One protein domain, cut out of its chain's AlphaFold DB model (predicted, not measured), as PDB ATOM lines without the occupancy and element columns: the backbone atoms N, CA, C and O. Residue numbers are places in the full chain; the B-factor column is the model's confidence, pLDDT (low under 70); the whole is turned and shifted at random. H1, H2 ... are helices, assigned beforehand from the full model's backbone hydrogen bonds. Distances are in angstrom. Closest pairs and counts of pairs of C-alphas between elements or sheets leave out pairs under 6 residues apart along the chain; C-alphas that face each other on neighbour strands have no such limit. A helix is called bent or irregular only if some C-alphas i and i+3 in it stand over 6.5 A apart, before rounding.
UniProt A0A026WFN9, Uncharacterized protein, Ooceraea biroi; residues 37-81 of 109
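What this domain is: This is residues 37 to 81 of the 109 residues of an uncharacterized protein of Ooceraea biroi (UniProt A0A026WFN9). Two long helices, H1 and then H2, follow each other end to end and meet at a corner around Thr 61, making one wide, open V. Neither arm folds back on the other, and there is no core between them: residues 37 to 58, 60 to 67 and 69 to 81 stand free. The printed part has 45 residues with two named helices and no named strand, and its class is all helix. It is extended, a rod in outline, with a radius of gyration of the C-alphas of 18.0 A and spans of 58 by 19 by 6 A.

How they stand to each other: Start at Asn 37 and go along H1, residues 37 to 60; past Thr 61 you come to H2, residues 62 to 81. The one residue between them is a tight link. Near this link look at Gln 58 and Thr 64: their C-alphas, the closest of the two helices, are 7.2 A apart. The helices are close but not clearly touching, with 2 pairs of C-alphas within 8 A. Their lines stand at a steep tilt of 57 degrees, and they run the same way. Their centres are 30.7 A apart. Along the backbone of both H1 and H2, every O i to N i+4 pair is within hydrogen-bond range.

Where its parts are: Find C-alpha 37 at (233.556, 226.464, 204.895); from there H1 runs 34.7 A to C-alpha 60 at (263.502, 209.242, 208.396). H2 begins at C-alpha 62 and runs 28.3 A to C-alpha 81 at (266.875, 180.688, 219.385). Neither helix is bent.

The domain as a whole: The C-alphas of Asn 37 and Thr 81, the two farthest apart, are 58.4 A from each other. The printed part has no cut. In the B-factor column, the mean pLDDT of the printed part is 78.1; look for values under 70 at residue 62 and residues 79 to 81 of this predicted model.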
ATOM      1  N   ASN A  37     233.317 227.907 204.957       72.44
ATOM      2  CA  ASN A  37     233.556 226.464 204.895       72.44
ATOM      3  C   ASN A  37     234.748 226.095 204.000       72.44
ATOM      4  O   ASN A  37     235.463 225.144 204.304       72.44
ATOM      5  N   ALA A  38     234.989 226.851 202.925       71.81
ATOM      6  CA  ALA A  38     236.114 226.607 202.027       71.81
ATOM      7  C   ALA A  38     237.445 226.935 202.716       71.81
ATOM      8  O   ALA A  38     238.393 226.160 202.621       71.81
ATOM      9  N   HIS A  39     237.488 228.029 203.482       74.19
ATOM     10  CA  HIS A  39     238.659 228.383 204.282       74.19
ATOM     11  C   HIS A  39     238.933 227.344 205.381       74.19
ATOM     12  O   HIS A  39     240.080 226.964 205.607       74.19
ATOM     13  N   GLN A  40     237.897 226.862 206.073       76.75
ATOM     14  CA  GLN A  40     238.075 225.825 207.095       76.75
ATOM     15  C   GLN A  40     238.550 224.499 206.501       76.75
ATOM     16  O   GLN A  40     239.405 223.841 207.084       76.75
ATOM     17  N   TYR A  41     238.016 224.109 205.342       76.06
ATOM     18  CA  TYR A  41     238.476 222.923 204.628       76.06
ATOM     19  C   TYR A  41     239.951 223.057 204.226       76.06
ATOM     20  O   TYR A  41     240.732 222.141 204.463       76.06
ATOM     21  N   ALA A  42     240.343 224.222 203.701       76.50
ATOM     22  CA  ALA A  42     241.727 224.528 203.355       76.50
ATOM     23  C   ALA A  42     242.680 224.349 204.538       76.50
ATOM     24  O   ALA A  42     243.686 223.663 204.408       76.50
ATOM     25  N   ALA A  43     242.330 224.943 205.683       81.31
ATOM     26  CA  ALA A  43     243.137 224.881 206.896       81.31
ATOM     27  C   ALA A  43     243.302 223.435 207.383       81.31
ATOM     28  O   ALA A  43     244.419 222.991 207.616       81.31
ATOM     29  N   ARG A  44     242.211 222.656 207.421       81.56
ATOM     30  CA  ARG A  44     242.261 221.237 207.816       81.56
ATOM     31  C   ARG A  44     243.139 220.399 206.886       81.56
ATOM     32  O   ARG A  44     243.861 219.518 207.345       81.56
ATOM     33  N   GLU A  45     243.069 220.647 205.582       81.44
ATOM     34  CA  GLU A  45     243.901 219.945 204.601       81.44
ATOM     35  C   GLU A  45     245.374 220.359 204.666       81.44
ATOM     36  O   GLU A  45     246.253 219.570 204.309       81.44
ATOM     37  N   ASP A  46     245.658 221.587 205.094       81.94
ATOM     38  CA  ASP A  46     247.011 222.062 205.381       81.94
ATOM     39  C   ASP A  46     247.592 221.359 206.609       81.94
ATOM     40  O   ASP A  46     248.621 220.692 206.499       81.94
ATOM     41  N   ASP A  47     246.858 221.373 207.726       85.88
ATOM     42  CA  ASP A  47     247.232 220.686 208.968       85.88
ATOM     43  C   ASP A  47     247.496 219.193 208.722       85.88
ATOM     44  O   ASP A  47     248.494 218.631 209.179       85.88
ATOM     45  N   ARG A  48     246.634 218.541 207.929       85.62
ATOM     46  CA  ARG A  48     246.796 217.130 207.551       85.62
ATOM     47  C   ARG A  48     248.101 216.881 206.797       85.62
ATOM     48  O   ARG A  48     248.760 215.867 207.029       85.62
ATOM     49  N   ARG A  49     248.471 217.775 205.877       84.62
ATOM     50  CA  ARG A  49     249.705 217.634 205.090       84.62
ATOM     51  C   ARG A  49     250.946 217.903 205.921       84.62
ATOM     52  O   ARG A  49     251.909 217.155 205.775       84.62
ATOM     53  N   ILE A  50     250.903 218.894 206.809       86.75
ATOM     54  CA  ILE A  50     251.982 219.165 207.764       86.75
ATOM     55  C   ILE A  50     252.208 217.932 208.642       86.75
ATOM     56  O   ILE A  50     253.310 217.388 208.641       86.75
ATOM     57  N   ALA A  51     251.154 217.396 209.263       87.19
ATOM     58  CA  ALA A  51     251.254 216.200 210.099       87.19
ATOM     59  C   ALA A  51     251.815 214.987 209.333       87.19
ATOM     60  O   ALA A  51     252.629 214.224 209.853       87.19
ATOM     61  N   GLN A  52     251.421 214.805 208.067       86.12
ATOM     62  CA  GLN A  52     251.956 213.726 207.238       86.12
ATOM     63  C   GLN A  52     253.438 213.932 206.887       86.12
ATOM     64  O   GLN A  52     254.198 212.962 206.840       86.12
ATOM     65  N   ALA A  53     253.856 215.169 206.615       85.00
ATOM     66  CA  ALA A  53     255.252 215.498 206.359       85.00
ATOM     67  C   ALA A  53     256.112 215.285 207.614       85.00
ATOM     68  O   ALA A  53     257.183 214.684 207.519       85.00
ATOM     69  N   GLU A  54     255.616 215.691 208.781       87.50
ATOM     70  CA  GLU A  54     256.261 215.474 210.078       87.50
ATOM     71  C   GLU A  54     256.402 213.983 210.397       87.50
ATOM     72  O   GLU A  54     257.497 213.538 210.739       87.50
ATOM     73  N   ALA A  55     255.352 213.183 210.184       84.12
ATOM     74  CA  ALA A  55     255.412 211.733 210.364       84.12
ATOM     75  C   ALA A  55     256.498 211.094 209.481       84.12
ATOM     76  O   ALA A  55     257.332 210.328 209.967       84.12
ATOM     77  N   ARG A  56     256.560 211.470 208.195       83.69
ATOM     78  CA  ARG A  56     257.616 210.996 207.283       83.69
ATOM     79  C   ARG A  56     259.004 211.445 207.740       83.69
ATOM     80  O   ARG A  56     259.942 210.655 207.692       83.69
ATOM     81  N   ALA A  57     259.154 212.692 208.183       82.88
ATOM     82  CA  ALA A  57     260.424 213.210 208.683       82.88
ATOM     83  C   ALA A  57     260.886 212.458 209.946       82.88
ATOM     84  O   ALA A  57     262.060 212.097 210.077       82.88
ATOM     85  N   GLN A  58     259.955 212.137 210.843       78.56
ATOM     86  CA  GLN A  58     260.228 211.365 212.050       78.56
ATOM     87  C   GLN A  58     260.599 209.910 211.730       78.56
ATOM     88  O   GLN A  58     261.538 209.364 212.313       78.56
ATOM     89  N   GLU A  59     259.959 209.295 210.735       73.56
ATOM     90  CA  GLU A  59     260.348 207.975 210.215       73.56
ATOM     91  C   GLU A  59     261.752 207.969 209.588       73.56
ATOM     92  O   GLU A  59     262.482 206.977 209.686       73.56
ATOM     93  N   GLN A  60     262.167 209.083 208.980       70.88
ATOM     94  CA  GLN A  60     263.502 209.242 208.396       70.88
ATOM     95  C   GLN A  60     264.598 209.517 209.438       70.88
ATOM     96  O   GLN A  60     265.789 209.441 209.114       70.88
ATOM     97  N   THR A  61     264.228 209.796 210.690       77.56
ATOM     98  CA  THR A  61     265.185 210.084 211.762       77.56
ATOM     99  C   THR A  61     266.071 208.871 212.048       77.56
ATOM    100  O   THR A  61     265.632 207.717 212.056       77.56
ATOM    101  N   LYS A  62     267.364 209.131 212.289       68.19
ATOM    102  CA  LYS A  62     268.388 208.105 212.543       68.19
ATOM    103  C   LYS A  62     267.974 207.149 213.665       68.19
ATOM    104  O   LYS A  62     268.185 205.947 213.539       68.19
ATOM    105  N   GLU A  63     267.349 207.669 214.714       72.69
ATOM    106  CA  GLU A  63     266.861 206.894 215.857       72.69
ATOM    107  C   GLU A  63     265.747 205.918 215.471       72.69
ATOM    108  O   GLU A  63     265.824 204.744 215.821       72.69
ATOM    109  N   THR A  64     264.777 206.344 214.659       70.88
ATOM    110  CA  THR A  64     263.717 205.463 214.145       70.88
ATOM    111  C   THR A  64     264.294 204.349 213.270       70.88
ATOM    112  O   THR A  64     263.896 203.188 213.373       70.88
ATOM    113  N   ARG A  65     265.312 204.665 212.456       75.75
ATOM    114  CA  ARG A  65     266.029 203.670 211.640       75.75
ATOM    115  C   ARG A  65     266.817 202.676 212.495       75.75
ATOM    116  O   ARG A  65     266.831 201.490 212.169       75.75
ATOM    117  N   ILE A  66     267.471 203.141 213.562       78.44
ATOM    118  CA  ILE A  66     268.186 202.286 214.522       78.44
ATOM    119  C   ILE A  66     267.194 201.384 215.254       78.44
ATOM    120  O   ILE A  66     267.409 200.178 215.299       78.44
ATOM    121  N   ARG A  67     266.071 201.929 215.731       79.81
ATOM    122  CA  ARG A  67     265.023 201.163 216.413       79.81
ATOM    123  C   ARG A  67     264.440 200.065 215.525       79.81
ATOM    124  O   ARG A  67     264.317 198.937 215.981       79.81
ATOM    125  N   ARG A  68     264.172 200.353 214.246       78.31
ATOM    126  CA  ARG A  68     263.709 199.337 213.283       78.31
ATOM    127  C   ARG A  68     264.751 198.245 213.039       78.31
ATOM    128  O   ARG A  68     264.402 197.081 212.898       78.31
ATOM    129  N   ARG A  69     266.037 198.608 212.967       81.31
ATOM    130  CA  ARG A  69     267.123 197.622 212.848       81.31
ATOM    131  C   ARG A  69     267.226 196.754 214.095       81.31
ATOM    132  O   ARG A  69     267.417 195.558 213.944       81.31
ATOM    133  N   GLN A  70     267.078 197.344 215.278       82.00
ATOM    134  CA  GLN A  70     267.101 196.604 216.534       82.00
ATOM    135  C   GLN A  70     265.931 195.622 216.614       82.00
ATOM    136  O   GLN A  70     266.169 194.451 216.842       82.00
ATOM    137  N   GLN A  71     264.709 196.059 216.295       82.31
ATOM    138  CA  GLN A  71     263.541 195.171 216.236       82.31
ATOM    139  C   GLN A  71     263.753 194.001 215.270       82.31
ATOM    140  O   GLN A  71     263.543 192.859 215.644       82.31
ATOM    141  N   ASN A  72     264.267 194.263 214.064       82.00
ATOM    142  CA  ASN A  72     264.579 193.188 213.122       82.00
ATOM    143  C   ASN A  72     265.658 192.225 213.652       82.00
ATOM    144  O   ASN A  72     265.594 191.036 213.363       82.00
ATOM    145  N   LEU A  73     266.670 192.724 214.372       78.94
ATOM    146  CA  LEU A  73     267.690 191.876 214.998       78.94
ATOM    147  C   LEU A  73     267.102 191.038 216.134       78.94
ATOM    148  O   LEU A  73     267.450 189.867 216.246       78.94
ATOM    149  N   ASP A  74     266.212 191.618 216.935       82.44
ATOM    150  CA  ASP A  74     265.529 190.928 218.027       82.44
ATOM    151  C   ASP A  74     264.614 189.823 217.467       82.44
ATOM    152  O   ASP A  74     264.664 188.691 217.938       82.44
ATOM    153  N   ASP A  75     263.861 190.102 216.397       78.56
ATOM    154  CA  ASP A  75     262.993 189.128 215.723       78.56
ATOM    155  C   ASP A  75     263.794 187.966 215.103       78.56
ATOM    156  O   ASP A  75     263.423 186.799 215.251       78.56
ATOM    157  N   ILE A  76     264.923 188.265 214.444       75.25
ATOM    158  CA  ILE A  76     265.842 187.245 213.909       75.25
ATOM    159  C   ILE A  76     266.478 186.444 215.050       75.25
ATOM    160  O   ILE A  76     266.607 185.228 214.943       75.25
ATOM    161  N   GLY A  77     266.860 187.105 216.144       72.69
ATOM    162  CA  GLY A  77     267.422 186.463 217.328       72.69
ATOM    163  C   GLY A  77     266.445 185.476 217.960       72.69
ATOM    164  O   GLY A  77     266.829 184.344 218.235       72.69
ATOM    165  N   ILE A  78     265.174 185.863 218.101       71.12
ATOM    166  CA  ILE A  78     264.100 185.000 218.611       71.12
ATOM    167  C   ILE A  78     263.897 183.784 217.698       71.12
ATOM    168  O   ILE A  78     263.830 182.655 218.189       71.12
ATOM    169  N   ALA A  79     263.849 183.991 216.377       65.25
ATOM    170  CA  ALA A  79     263.733 182.905 215.404       65.25
ATOM    171  C   ALA A  79     264.940 181.953 215.463       65.25
ATOM    172  O   ALA A  79     264.760 180.740 215.519       65.25
ATOM    173  N   SER A  80     266.159 182.490 215.560       61.78
ATOM    174  CA  SER A  80     267.385 181.700 215.694       61.78
ATOM    175  C   SER A  80     267.419 180.897 216.993       61.78
ATOM    176  O   SER A  80     267.821 179.743 216.956       61.78
ATOM    177  N   THR A  81     266.984 181.454 218.128       62.03
ATOM    178  CA  THR A  81     266.875 180.688 219.385       62.03
ATOM    179  C   THR A  81     265.805 179.604 219.322       62.03
ATOM    180  O   THR A  81     265.955 178.564 219.956       62.03
TER     181      THR A  81